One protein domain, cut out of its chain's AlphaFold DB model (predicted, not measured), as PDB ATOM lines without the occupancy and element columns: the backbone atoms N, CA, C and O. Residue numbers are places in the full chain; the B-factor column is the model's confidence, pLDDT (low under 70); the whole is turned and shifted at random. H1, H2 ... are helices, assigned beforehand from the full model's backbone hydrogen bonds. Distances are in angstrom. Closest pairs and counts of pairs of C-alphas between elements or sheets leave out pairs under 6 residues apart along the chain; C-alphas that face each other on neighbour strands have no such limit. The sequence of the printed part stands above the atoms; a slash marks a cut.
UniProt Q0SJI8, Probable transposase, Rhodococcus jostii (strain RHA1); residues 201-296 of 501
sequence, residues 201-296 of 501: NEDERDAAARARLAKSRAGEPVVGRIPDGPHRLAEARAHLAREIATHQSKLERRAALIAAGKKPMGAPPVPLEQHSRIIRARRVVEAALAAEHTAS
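This is residues 201 to 296 of the 501 residues of the protein "Probable transposase" of Rhodococcus jostii (strain RHA1) (UniProt Q0SJI8). Three helices lie lengthwise in a staggered row, with the long helix H2 in the middle, H1 on one side of it and H3 on the other. H1 is offset along the length and packs on H2 with its last residues, while H3 folds back beside the first half of H2 to make a helical hairpin. The rest of H2 reaches past both of the others, and the long axis of the rod runs from the beginning of H1 to just beyond the end of H2. The printed part has 96 residues with three named helices in the order H1, H2, H3 and no named strand, and its class is all helix. It is loose, with a radius of gyration of the C-alphas of 16.9 A, and spans 57 by 25 by 17 A.

H1 covers residues 201 to 217, from C-alpha 201 at (-26.335, 33.960, 31.827) to Arg 217, 24.0 A from first to last C-alpha. After residues 218 to 231, H2 covers residues 232 to 259 and is the longest helix, 40.3 A from first to last C-alpha. Its last C-alpha, 259, is at (-30.150, -17.149, 12.700). After residues 260 to 275, H3 covers residues 276 to 295, 28.8 A from first to last C-alpha, and ends with C-alpha 295 at (-9.531, 21.609, 36.309).

H1 touches H2 with residues 212 to 217 alone, on residues 234 to 239 of H2. Their closest C-alphas, those of Leu 213 and Glu 235, are 5.2 A apart. H1 and H2 run the same way at a shallow tilt of 15 degrees, and their centres are 24.0 A apart. H2 and H3 form a hairpin and run opposite ways at a shallow tilt of 24 degrees. H2 touches H3 with residues 232 to 244 alone, and their closest C-alphas, those of Leu 233 and Ala 288, are 5.2 A apart. H1 and H3 are apart. In H1 and H3 every O i to N i+4 pair is within hydrogen-bond range; in H2, 23 of 24 are.

The two C-alphas farthest apart are those of Asn 201 and Gly 261, 58.0 A from each other. The C-alphas of the first and last printed residues, Asn 201 and Ser 296, are 23.8 A apart. The printed part has no cut. Both links are long: 14 residues from H1 to H2 and 16 residues from H2 to H3. The C-alphas of residues 260 to 275 lie 12 to 32 A from the mean of all C-alphas. The mean pLDDT of the printed part is 86.1, and residues 295 to 296 are under 70.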
ATOM      1  N   ASN A 201     -26.806  34.617  33.049       84.12
ATOM      2  CA  ASN A 201     -26.335  33.960  31.827       84.12
ATOM      3  C   ASN A 201     -25.652  32.611  32.110       84.12
ATOM      4  O   ASN A 201     -25.722  31.700  31.286       84.12
ATOM      5  N   GLU A 202     -24.929  32.490  33.224       82.81
ATOM      6  CA  GLU A 202     -24.321  31.233  33.669       82.81
ATOM      7  C   GLU A 202     -25.397  30.226  34.085       82.81
ATOM      8  O   GLU A 202     -25.363  29.092  33.612       82.81
ATOM      9  N   ASP A 203     -26.396  30.661  34.854       83.69
ATOM     10  CA  ASP A 203     -27.536  29.848  35.279       83.69
ATOM     11  C   ASP A 203     -28.367  29.368  34.076       83.69
ATOM     12  O   ASP A 203     -28.733  28.195  33.998       83.69
ATOM     13  N   GLU A 204     -28.615  30.236  33.089       85.50
ATOM     14  CA  GLU A 204     -29.293  29.889  31.834       85.50
ATOM     15  C   GLU A 204     -28.489  28.882  31.004       85.50
ATOM     16  O   GLU A 204     -29.047  27.914  30.479       85.50
ATOM     17  N   ARG A 205     -27.169  29.076  30.888       81.25
ATOM     18  CA  ARG A 205     -26.283  28.132  30.188       81.25
ATOM     19  C   ARG A 205     -26.258  26.780  30.876       81.25
ATOM     20  O   ARG A 205     -26.287  25.761  30.188       81.25
ATOM     21  N   ASP A 206     -26.214  26.766  32.202       83.38
ATOM     22  CA  ASP A 206     -26.221  25.535  32.980       83.38
ATOM     23  C   ASP A 206     -27.576  24.825  32.873       83.38
ATOM     24  O   ASP A 206     -27.634  23.628  32.596       83.38
ATOM     25  N   ALA A 207     -28.687  25.565  32.945       85.62
ATOM     26  CA  ALA A 207     -30.023  25.035  32.688       85.62
ATOM     27  C   ALA A 207     -30.148  24.434  31.276       85.62
ATOM     28  O   ALA A 207     -30.636  23.310  31.127       85.62
ATOM     29  N   ALA A 208     -29.648  25.126  30.247       85.62
ATOM     30  CA  ALA A 208     -29.621  24.622  28.876       85.62
ATOM     31  C   ALA A 208     -28.736  23.371  28.736       85.62
ATOM     32  O   ALA A 208     -29.123  22.419  28.053       85.62
ATOM     33  N   ALA A 209     -27.581  23.329  29.406       85.50
ATOM     34  CA  ALA A 209     -26.698  22.165  29.431       85.50
ATOM     35  C   ALA A 209     -27.349  20.963  30.138       85.50
ATOM     36  O   ALA A 209     -27.263  19.843  29.634       85.50
ATOM     37  N   ARG A 210     -28.072  21.177  31.246       87.44
ATOM     38  CA  ARG A 210     -28.851  20.130  31.932       87.44
ATOM     39  C   ARG A 210     -29.982  19.593  31.062       87.44
ATOM     40  O   ARG A 210     -30.118  18.378  30.930       87.44
ATOM     41  N   ALA A 211     -30.751  20.474  30.422       87.75
ATOM     42  CA  ALA A 211     -31.811  20.076  29.497       87.75
ATOM     43  C   ALA A 211     -31.249  19.277  28.308       87.75
ATOM     44  O   ALA A 211     -31.796  18.248  27.912       87.75
ATOM     45  N   ARG A 212     -30.104  19.709  27.771       88.25
ATOM     46  CA  ARG A 212     -29.384  19.013  26.702       88.25
ATOM     47  C   ARG A 212     -28.883  17.631  27.137       88.25
ATOM     48  O   ARG A 212     -29.059  16.659  26.400       88.25
ATOM     49  N   LEU A 213     -28.309  17.524  28.334       87.44
ATOM     50  CA  LEU A 213     -27.891  16.255  28.928       87.44
ATOM     51  C   LEU A 213     -29.080  15.304  29.114       87.44
ATOM     52  O   LEU A 213     -28.958  14.123  28.793       87.44
ATOM     53  N   ALA A 214     -30.222  15.806  29.593       88.25
ATOM     54  CA  ALA A 214     -31.439  15.015  29.765       88.25
ATOM     55  C   ALA A 214     -31.899  14.395  28.436       88.25
ATOM     56  O   ALA A 214     -32.085  13.181  28.373       88.25
ATOM     57  N   LYS A 215     -31.943  15.183  27.351       87.31
ATOM     58  CA  LYS A 215     -32.225  14.673  25.994       87.31
ATOM     59  C   LYS A 215     -31.232  13.596  25.564       87.31
ATOM     60  O   LYS A 215     -31.625  12.527  25.108       87.31
ATOM     61  N   SER A 216     -29.932  13.832  25.768       86.00
ATOM     62  CA  SER A 216     -28.918  12.835  25.407       86.00
ATOM     63  C   SER A 216     -29.013  11.553  26.243       86.00
ATOM     64  O   SER A 216     -28.635  10.497  25.739       86.00
ATOM     65  N   ARG A 217     -29.475  11.614  27.498       87.00
ATOM     66  CA  ARG A 217     -29.723  10.428  28.339       87.00
ATOM     67  C   ARG A 217     -30.988   9.679  27.922       87.00
ATOM     68  O   ARG A 217     -30.985   8.457  27.963       87.00
ATOM     69  N   ALA A 218     -32.013  10.393  27.463       86.75
ATOM     70  CA  ALA A 218     -33.264   9.825  26.963       86.75
ATOM     71  C   ALA A 218     -33.143   9.155  25.578       86.75
ATOM     72  O   ALA A 218     -34.130   8.664  25.041       86.75
ATOM     73  N   GLY A 219     -31.953   9.130  24.966       79.00
ATOM     74  CA  GLY A 219     -31.757   8.544  23.635       79.00
ATOM     75  C   GLY A 219     -31.923   9.538  22.482       79.00
ATOM     76  O   GLY A 219     -31.481   9.255  21.368       79.00
ATOM     77  N   GLU A 220     -32.471  10.728  22.736       79.06
ATOM     78  CA  GLU A 220     -32.821  11.700  21.699       79.06
ATOM     79  C   GLU A 220     -31.584  12.269  20.982       79.06
ATOM     80  O   GLU A 220     -30.573  12.590  21.624       79.06
ATOM     81  N   PRO A 221     -31.604  12.415  19.644       73.81
ATOM     82  CA  PRO A 221     -30.501  13.011  18.898       73.81
ATOM     83  C   PRO A 221     -30.290  14.469  19.316       73.81
ATOM     84  O   PRO A 221     -31.221  15.266  19.379       73.81
ATOM     85  N   VAL A 222     -29.032  14.829  19.573       79.44
ATOM     86  CA  VAL A 222     -28.646  16.190  19.951       79.44
ATOM     87  C   VAL A 222     -27.604  16.682  18.954       79.44
ATOM     88  O   VAL A 222     -26.605  16.008  18.709       79.44
ATOM     89  N   VAL A 223     -27.847  17.850  18.360       74.12
ATOM     90  CA  VAL A 223     -27.001  18.423  17.303       74.12
ATOM     91  C   VAL A 223     -25.976  19.391  17.900       74.12
ATOM     92  O   VAL A 223     -26.249  20.088  18.877       74.12
ATOM     93  N   GLY A 224     -24.785  19.446  17.305       76.50
ATOM     94  CA  GLY A 224     -23.739  20.409  17.658       76.50
ATOM     95  C   GLY A 224     -22.714  19.897  18.672       76.50
ATOM     96  O   GLY A 224     -22.850  18.817  19.245       76.50
ATOM     97  N   ARG A 225     -21.650  20.688  18.863       81.25
ATOM     98  CA  ARG A 225     -20.557  20.396  19.804       81.25
ATOM     99  C   ARG A 225     -21.099  20.373  21.238       81.25
ATOM    100  O   ARG A 225     -21.813  21.291  21.625       81.25
ATOM    101  N   ILE A 226     -20.708  19.360  22.016       83.88
ATOM    102  CA  ILE A 226     -20.991  19.283  23.457       83.88
ATOM    103  C   ILE A 226     -20.377  20.518  24.140       83.88
ATOM    104  O   ILE A 226     -19.162  20.717  23.993       83.88
ATOM    105  N   PRO A 227     -21.174  21.350  24.835       83.12
ATOM    106  CA  PRO A 227     -20.672  22.532  25.523       83.12
ATOM    107  C   PRO A 227     -19.578  22.193  26.537       83.12
ATOM    108  O   PRO A 227     -19.588  21.134  27.166       83.12
ATOM    109  N   ASP A 228     -18.623  23.105  26.698       79.00
ATOM    110  CA  ASP A 228     -17.651  23.027  27.785       79.00
ATOM    111  C   ASP A 228     -18.374  23.376  29.108       79.00
ATOM    112  O   ASP A 228     -19.203  24.284  29.119       79.00
ATOM    113  N   GLY A 229     -18.110  22.660  30.209       81.88
ATOM    114  CA  GLY A 229     -18.790  22.899  31.491       81.88
ATOM    115  C   GLY A 229     -18.933  21.648  32.369       81.88
ATOM    116  O   GLY A 229     -18.472  20.575  31.969       81.88
ATOM    117  N   PRO A 230     -19.597  21.763  33.536       82.44
ATOM    118  CA  PRO A 230     -19.715  20.677  34.519       82.44
ATOM    119  C   PRO A 230     -20.474  19.455  33.980       82.44
ATOM    120  O   PRO A 230     -20.258  18.329  34.413       82.44
ATOM    121  N   HIS A 231     -21.343  19.650  32.987       87.56
ATOM    122  CA  HIS A 231     -22.136  18.576  32.385       87.56
ATOM    123  C   HIS A 231     -21.483  17.919  31.157       87.56
ATOM    124  O   HIS A 231     -22.022  16.946  30.625       87.56
ATOM    125  N   ARG A 232     -20.310  18.402  30.716       89.00
ATOM    126  CA  ARG A 232     -19.661  17.954  29.474       89.00
ATOM    127  C   ARG A 232     -19.350  16.459  29.476       89.00
ATOM    128  O   ARG A 232     -19.646  15.776  28.495       89.00
ATOM    129  N   LEU A 233     -18.738  15.950  30.546       90.62
ATOM    130  CA  LEU A 233     -18.361  14.540  30.634       90.62
ATOM    131  C   LEU A 233     -19.595  13.635  30.643       90.62
ATOM    132  O   LEU A 233     -19.642  12.632  29.928       90.62
ATOM    133  N   ALA A 234     -20.607  14.006  31.427       90.06
ATOM    134  CA  ALA A 234     -21.860  13.269  31.506       90.06
ATOM    135  C   ALA A 234     -22.558  13.195  30.138       90.06
ATOM    136  O   ALA A 234     -23.031  12.123  29.754       90.06
ATOM    137  N   GLU A 235     -22.577  14.295  29.376       89.25
ATOM    138  CA  GLU A 235     -23.158  14.313  28.029       89.25
ATOM    139  C   GLU A 235     -22.317  13.485  27.050       89.25
ATOM    140  O   GLU A 235     -22.869  12.695  26.286       89.25
ATOM    141  N   ALA A 236     -20.985  13.594  27.102       90.50
ATOM    142  CA  ALA A 236     -20.087  12.815  26.250       90.50
ATOM    143  C   ALA A 236     -20.257  11.302  26.461       90.50
ATOM    144  O   ALA A 236     -20.321  10.548  25.489       90.50
ATOM    145  N   ARG A 237     -20.396  10.862  27.720       93.31
ATOM    146  CA  ARG A 237     -20.675   9.460  28.070       93.31
ATOM    147  C   ARG A 237     -22.038   9.010  27.553       93.31
ATOM    148  O   ARG A 237     -22.129   7.942  26.953       93.31
ATOM    149  N   ALA A 238     -23.076   9.831  27.723       89.69
ATOM    150  CA  ALA A 238     -24.406   9.533  27.194       89.69
ATOM    151  C   ALA A 238     -24.401   9.440  25.657       89.69
ATOM    152  O   ALA A 238     -25.014   8.542  25.086       89.69
ATOM    153  N   HIS A 239     -23.673  10.320  24.966       89.75
ATOM    154  CA  HIS A 239     -23.513  10.253  23.514       89.75
ATOM    155  C   HIS A 239     -22.780   8.979  23.068       89.75
ATOM    156  O   HIS A 239     -23.255   8.300  22.159       89.75
ATOM    157  N   LEU A 240     -21.678   8.611  23.733       92.06
ATOM    158  CA  LEU A 240     -20.952   7.370  23.450       92.06
ATOM    159  C   LEU A 240     -21.835   6.131  23.652       92.06
ATOM    160  O   LEU A 240     -21.861   5.260  22.784       92.06
ATOM    161  N   ALA A 241     -22.583   6.068  24.758       90.62
ATOM    162  CA  ALA A 241     -23.490   4.959  25.047       90.62
ATOM    163  C   ALA A 241     -24.554   4.789  23.950       90.62
ATOM    164  O   ALA A 241     -24.810   3.672  23.507       90.62
ATOM    165  N   ARG A 242     -25.114   5.894  23.440       88.12
ATOM    166  CA  ARG A 242     -26.082   5.856  22.333       88.12
ATOM    167  C   ARG A 242     -25.483   5.369  21.020       88.12
ATOM    168  O   ARG A 242     -26.124   4.579  20.331       88.12
ATOM    169  N   GLU A 243     -24.280   5.820  20.660       90.56
ATOM    170  CA  GLU A 243     -23.602   5.346  19.443       90.56
ATOM    171  C   GLU A 243     -23.285   3.845  19.535       90.56
ATOM    172  O   GLU A 243     -23.476   3.122  18.556       90.56
ATOM    173  N   ILE A 244     -22.866   3.364  20.715       91.44
ATOM    174  CA  ILE A 244     -22.643   1.935  20.978       91.44
ATOM    175  C   ILE A 244     -23.955   1.154  20.843       91.44
ATOM    176  O   ILE A 244     -24.006   0.226  20.039       91.44
ATOM    177  N   ALA A 245     -25.022   1.562  21.536       89.69
ATOM    178  CA  ALA A 245     -26.320   0.881  21.495       89.69
ATOM    179  C   ALA A 245     -26.920   0.847  20.075       89.69
ATOM    180  O   ALA A 245     -27.399  -0.187  19.610       89.69
ATOM    181  N   THR A 246     -26.828   1.961  19.340       88.75
ATOM    182  CA  THR A 246     -27.295   2.052  17.945       88.75
ATOM    183  C   THR A 246     -26.545   1.078  17.038       88.75
ATOM    184  O   THR A 246     -27.137   0.482  16.137       88.75
ATOM    185  N   HIS A 247     -25.234   0.920  17.238       91.31
ATOM    186  CA  HIS A 247     -24.426  -0.004  16.443       91.31
ATOM    187  C   HIS A 247     -24.633  -1.465  16.854       91.31
ATOM    188  O   HIS A 247     -24.751  -2.324  15.984       91.31
ATOM    189  N   GLN A 248     -24.757  -1.742  18.155       90.00
ATOM    190  CA  GLN A 248     -25.080  -3.069  18.689       90.00
ATOM    191  C   GLN A 248     -26.417  -3.579  18.146       90.00
ATOM    192  O   GLN A 248     -26.458  -4.671  17.592       90.00
ATOM    193  N   SER A 249     -27.463  -2.749  18.142       88.69
ATOM    194  CA  SER A 249     -28.761  -3.117  17.562       88.69
ATOM    195  C   SER A 249     -28.665  -3.497  16.073       88.69
ATOM    196  O   SER A 249     -29.357  -4.403  15.608       88.69
ATOM    197  N   LYS A 250     -27.764  -2.869  15.298       88.06
ATOM    198  CA  LYS A 250     -27.515  -3.258  13.895       88.06
ATOM    199  C   LYS A 250     -26.832  -4.619  13.781       88.06
ATOM    200  O   LYS A 250     -27.176  -5.389  12.884       88.06
ATOM    201  N   LEU A 251     -25.863  -4.893  14.655       87.94
ATOM    202  CA  LEU A 251     -25.180  -6.185  14.721       87.94
ATOM    203  C   LEU A 251     -26.164  -7.293  15.116       87.94
ATOM    204  O   LEU A 251     -26.262  -8.293  14.408       87.94
ATOM    205  N   GLU A 252     -26.962  -7.071  16.163       89.06
ATOM    206  CA  GLU A 252     -27.998  -7.991  16.646       89.06
ATOM    207  C   GLU A 252     -29.070  -8.252  15.589       89.06
ATOM    208  O   GLU A 252     -29.382  -9.403  15.297       89.06
ATOM    209  N   ARG A 253     -29.585  -7.204  14.930       87.50
ATOM    210  CA  ARG A 253     -30.561  -7.352  13.842       87.50
ATOM    211  C   ARG A 253     -30.008  -8.198  12.699       87.50
ATOM    212  O   ARG A 253     -30.736  -9.005  12.123       87.50
ATOM    213  N   ARG A 254     -28.730  -8.024  12.349       87.00
ATOM    214  CA  ARG A 254     -28.082  -8.841  11.317       87.00
ATOM    215  C   ARG A 254     -27.891 -10.284  11.784       87.00
ATOM    216  O   ARG A 254     -28.170 -11.188  11.004       87.00
ATOM    217  N   ALA A 255     -27.463 -10.498  13.026       87.88
ATOM    218  CA  ALA A 255     -27.316 -11.827  13.612       87.88
ATOM    219  C   ALA A 255     -28.658 -12.575  13.668       87.88
ATOM    220  O   ALA A 255     -28.727 -13.727  13.257       87.88
ATOM    221  N   ALA A 256     -29.739 -11.898  14.063       88.81
ATOM    222  CA  ALA A 256     -31.090 -12.453  14.087       88.81
ATOM    223  C   ALA A 256     -31.586 -12.854  12.688       88.81
ATOM    224  O   ALA A 256     -32.208 -13.900  12.530       88.81
ATOM    225  N   LEU A 257     -31.279 -12.061  11.651       89.06
ATOM    226  CA  LEU A 257     -31.591 -12.427  10.264       89.06
ATOM    227  C   LEU A 257     -30.850 -13.697   9.829       89.06
ATOM    228  O   LEU A 257     -31.471 -14.579   9.241       89.06
ATOM    229  N   ILE A 258     -29.556 -13.798  10.151       88.00
ATOM    230  CA  ILE A 258     -28.738 -14.982   9.849       88.00
ATOM    231  C   ILE A 258     -29.280 -16.210  10.589       88.00
ATOM    232  O   ILE A 258     -29.468 -17.253   9.970       88.00
ATOM    233  N   ALA A 259     -29.585 -16.077  11.881       89.12
ATOM    234  CA  ALA A 259     -30.150 -17.149  12.700       89.12
ATOM    235  C   ALA A 259     -31.518 -17.624  12.181       89.12
ATOM    236  O   ALA A 259     -31.819 -18.811  12.227       89.12
ATOM    237  N   ALA A 260     -32.321 -16.717  11.616       90.56
ATOM    238  CA  ALA A 260     -33.589 -17.034  10.958       90.56
ATOM    239  C   ALA A 260     -33.429 -17.610   9.532       90.56
ATOM    240  O   ALA A 260     -34.411 -17.682   8.792       90.56
ATOM    241  N   GLY A 261     -32.206 -17.947   9.102       89.62
ATOM    242  CA  GLY A 261     -31.912 -18.487   7.769       89.62
ATOM    243  C   GLY A 261     -32.054 -17.476   6.623       89.62
ATOM    244  O   GLY A 261     -31.995 -17.854   5.453       89.62
ATOM    245  N   LYS A 262     -32.241 -16.183   6.920       87.50
ATOM    246  CA  LYS A 262     -32.397 -15.120   5.916       87.50
ATOM    247  C   LYS A 262     -31.034 -14.525   5.566       87.50
ATOM    248  O   LYS A 262     -30.274 -14.134   6.449       87.50
ATOM    249  N   LYS A 263     -30.736 -14.370   4.271       83.50
ATOM    250  CA  LYS A 263     -29.497 -13.726   3.798       83.50
ATOM    251  C   LYS A 263     -29.578 -12.199   3.997       83.50
ATOM    252  O   LYS A 263     -30.397 -11.560   3.336       83.50
ATOM    253  N   PRO A 264     -28.757 -11.581   4.869       81.12
ATOM    254  CA  PRO A 264     -28.803 -10.137   5.076       81.12
ATOM    255  C   PRO A 264     -28.275  -9.388   3.850       81.12
ATOM    256  O   PRO A 264     -27.227  -9.737   3.305       81.12
ATOM    257  N   MET A 265     -28.965  -8.322   3.447       80.38
ATOM    258  CA  MET A 265     -28.518  -7.443   2.364       80.38
ATOM    259  C   MET A 265     -27.367  -6.534   2.825       80.38
ATOM    260  O   MET A 265     -27.389  -5.997   3.934       80.38
ATOM    261  N   GLY A 266     -26.366  -6.346   1.960       80.88
ATOM    262  CA  GLY A 266     -25.242  -5.432   2.180       80.88
ATOM    263  C   GLY A 266     -24.081  -5.991   3.016       80.88
ATOM    264  O   GLY A 266     -24.149  -7.080   3.602       80.88
ATOM    265  N   ALA A 267     -22.998  -5.211   3.062       82.56
ATOM    266  CA  ALA A 267     -21.778  -5.540   3.791       82.56
ATOM    267  C   ALA A 267     -22.034  -5.688   5.308       82.56
ATOM    268  O   ALA A 267     -22.902  -4.998   5.858       82.56
ATOM    269  N   PRO A 268     -21.316  -6.589   6.001       82.38
ATOM    270  CA  PRO A 268     -21.434  -6.732   7.446       82.38
ATOM    271  C   PRO A 268     -21.000  -5.440   8.159       82.38
ATOM    272  O   PRO A 268     -19.994  -4.841   7.772       82.38
ATOM    273  N   PRO A 269     -21.733  -4.989   9.196       85.88
ATOM    274  CA  PRO A 269     -21.269  -3.899  10.038       85.88
ATOM    275  C   PRO A 269     -19.923  -4.270  10.671       85.88
ATOM    276  O   PRO A 269     -19.741  -5.395  11.132       85.88
ATOM    277  N   VAL A 270     -18.990  -3.319  10.693       89.31
ATOM    278  CA  VAL A 270     -17.671  -3.502  11.315       89.31
ATOM    279  C   VAL A 270     -17.787  -3.727  12.832       89.31
ATOM    280  O   VAL A 270     -18.765  -3.262  13.429       89.31
ATOM    281  N   PRO A 271     -16.804  -4.378  13.481       87.25
ATOM    282  CA  PRO A 271     -16.730  -4.457  14.942       87.25
ATOM    283  C   PRO A 271     -16.782  -3.076  15.618       87.25
ATOM    284  O   PRO A 271     -16.398  -2.064  15.022       87.25
ATOM    285  N   LEU A 272     -17.246  -3.025  16.872       83.56
ATOM    286  CA  LEU A 272     -17.428  -1.779  17.634       83.56
ATOM    287  C   LEU A 272     -16.134  -0.954  17.718       83.56
ATOM    288  O   LEU A 272     -16.170   0.276  17.652       83.56
ATOM    289  N   GLU A 273     -14.993  -1.631  17.818       85.25
ATOM    290  CA  GLU A 273     -13.648  -1.065  17.945       85.25
ATOM    291  C   GLU A 273     -13.199  -0.340  16.675       85.25
ATOM    292  O   GLU A 273     -12.372   0.566  16.745       85.25
ATOM    293  N   GLN A 274     -13.759  -0.720  15.525       88.19
ATOM    294  CA  GLN A 274     -13.414  -0.189  14.206       88.19
ATOM    295  C   GLN A 274     -14.449   0.831  13.704       88.19
ATOM    296  O   GLN A 274     -14.256   1.472  12.670       88.19
ATOM    297  N   HIS A 275     -15.554   1.023  14.432       90.94
ATOM    298  CA  HIS A 275     -16.615   1.936  14.024       90.94
ATOM    299  C   HIS A 275     -16.225   3.407  14.269       90.94
ATOM    300  O   HIS A 275     -16.112   3.877  15.404       90.94
ATOM    301  N   SER A 276     -16.077   4.173  13.185       89.25
ATOM    302  CA  SER A 276     -15.525   5.539  13.193       89.25
ATOM    303  C   SER A 276     -16.243   6.523  14.130       89.25
ATOM    304  O   SER A 276     -15.587   7.336  14.789       89.25
ATOM    305  N   ARG A 277     -17.578   6.449  14.244       88.44
ATOM    306  CA  ARG A 277     -18.348   7.320  15.153       88.44
ATOM    307  C   ARG A 277     -18.115   6.986  16.621       88.44
ATOM    308  O   ARG A 277     -17.972   7.902  17.424       88.44
ATOM    309  N   ILE A 278     -17.999   5.701  16.955       91.81
ATOM    310  CA  ILE A 278     -17.729   5.244  18.326       91.81
ATOM    311  C   ILE A 278     -16.312   5.654  18.728       91.81
ATOM    312  O   ILE A 278     -16.124   6.203  19.811       91.81
ATOM    313  N   ILE A 279     -15.329   5.503  17.833       91.69
ATOM    314  CA  ILE A 279     -13.957   5.984  18.058       91.69
ATOM    315  C   ILE A 279     -13.947   7.498  18.316       91.69
ATOM    316  O   ILE A 279     -13.313   7.966  19.264       91.69
ATOM    317  N   ARG A 280     -14.670   8.284  17.506       90.62
ATOM    318  CA  ARG A 280     -14.779   9.738  17.703       90.62
ATOM    319  C   ARG A 280     -15.447  10.083  19.034       90.62
ATOM    320  O   ARG A 280     -14.945  10.958  19.733       90.62
ATOM    321  N   ALA A 281     -16.534   9.404  19.395       89.94
ATOM    322  CA  ALA A 281     -17.228   9.616  20.663       89.94
ATOM    323  C   ALA A 281     -16.341   9.253  21.869       89.94
ATOM    324  O   ALA A 281     -16.271  10.035  22.816       89.94
ATOM    325  N   ARG A 282     -15.574   8.152  21.801       94.06
ATOM    326  CA  ARG A 282     -14.563   7.789  22.814       94.06
ATOM    327  C   ARG A 282     -13.540   8.907  23.000       94.06
ATOM    328  O   ARG A 282     -13.341   9.355  24.119       94.06
ATOM    329  N   ARG A 283     -12.978   9.452  21.913       93.62
ATOM    330  CA  ARG A 283     -12.036  10.591  21.989       93.62
ATOM    331  C   ARG A 283     -12.633  11.821  22.679       93.62
ATOM    332  O   ARG A 283     -11.913  12.541  23.360       93.62
ATOM    333  N   VAL A 284     -13.931  12.082  22.504       91.06
ATOM    334  CA  VAL A 284     -14.610  13.200  23.179       91.06
ATOM    335  C   VAL A 284     -14.757  12.938  24.681       91.06
ATOM    336  O   VAL A 284     -14.566  13.868  25.461       91.06
ATOM    337  N   VAL A 285     -15.050  11.696  25.086       93.69
ATOM    338  CA  VAL A 285     -15.075  11.290  26.504       93.69
ATOM    339  C   VAL A 285     -13.692  11.434  27.133       93.69
ATOM    340  O   VAL A 285     -13.581  12.081  28.169       93.69
ATOM    341  N   GLU A 286     -12.644  10.928  26.479       92.81
ATOM    342  CA  GLU A 286     -11.259  11.056  26.956       92.81
ATOM    343  C   GLU A 286     -10.841  12.521  27.118       92.81
ATOM    344  O   GLU A 286     -10.303  12.920  28.149       92.81
ATOM    345  N   ALA A 287     -11.159  13.368  26.136       89.38
ATOM    346  CA  ALA A 287     -10.883  14.798  26.220       89.38
ATOM    347  C   ALA A 287     -11.657  15.486  27.360       89.38
ATOM    348  O   ALA A 287     -11.127  16.397  27.996       89.38
ATOM    349  N   ALA A 288     -12.901  15.075  27.627       88.81
ATOM    350  CA  ALA A 288     -13.687  15.604  28.740       88.81
ATOM    351  C   ALA A 288     -13.133  15.150  30.102       88.81
ATOM    352  O   ALA A 288     -13.026  15.973  31.008       88.81
ATOM    353  N   LEU A 289     -12.710  13.886  30.221       90.38
ATOM    354  CA  LEU A 289     -12.037  13.355  31.410       90.38
ATOM    355  C   LEU A 289     -10.729  14.095  31.689       90.38
ATOM    356  O   LEU A 289     -10.498  14.537  32.811       90.38
ATOM    357  N   ALA A 290      -9.882  14.271  30.674       86.50
ATOM    358  CA  ALA A 290      -8.627  15.005  30.819       86.50
ATOM    359  C   ALA A 290      -8.864  16.458  31.275       86.50
ATOM    360  O   ALA A 290      -8.108  16.989  32.092       86.50
ATOM    361  N   ALA A 291      -9.935  17.095  30.789       83.06
ATOM    362  CA  ALA A 291     -10.308  18.446  31.193       83.06
ATOM    363  C   ALA A 291     -10.759  18.531  32.664       83.06
ATOM    364  O   ALA A 291     -10.345  19.467  33.345       83.06
ATOM    365  N   GLU A 292     -11.541  17.568  33.173       81.69
ATOM    366  CA  GLU A 292     -11.916  17.506  34.600       81.69
ATOM    367  C   GLU A 292     -10.693  17.319  35.508       81.69
ATOM    368  O   GLU A 292     -10.526  18.061  36.475       81.69
ATOM    369  N   HIS A 293      -9.779  16.408  35.149       79.06
ATOM    370  CA  HIS A 293      -8.534  16.203  35.899       79.06
ATOM    371  C   HIS A 293      -7.656  17.463  35.913       79.06
ATOM    372  O   HIS A 293      -7.090  17.821  36.943       79.06
ATOM    373  N   THR A 294      -7.576  18.175  34.785       74.62
ATOM    374  CA  THR A 294      -6.805  19.425  34.689       74.62
ATOM    375  C   THR A 294      -7.460  20.564  35.476       74.62
ATOM    376  O   THR A 294      -6.757  21.404  36.031       74.62
ATOM    377  N   ALA A 295      -8.794  20.610  35.537       66.06
ATOM    378  CA  ALA A 295      -9.531  21.609  36.309       66.06
ATOM    379  C   ALA A 295      -9.382  21.407  37.827       66.06
ATOM    380  O   ALA A 295      -9.380  22.387  38.568       66.06
ATOM    381  N   SER A 296      -9.203  20.160  38.275       61.00
ATOM    382  CA  SER A 296      -8.936  19.824  39.678       61.00
ATOM    383  C   SER A 296      -7.501  20.144  40.129       61.00
ATOM    384  O   SER A 296      -7.230  20.144  41.329       61.00
TER     385      SER A 296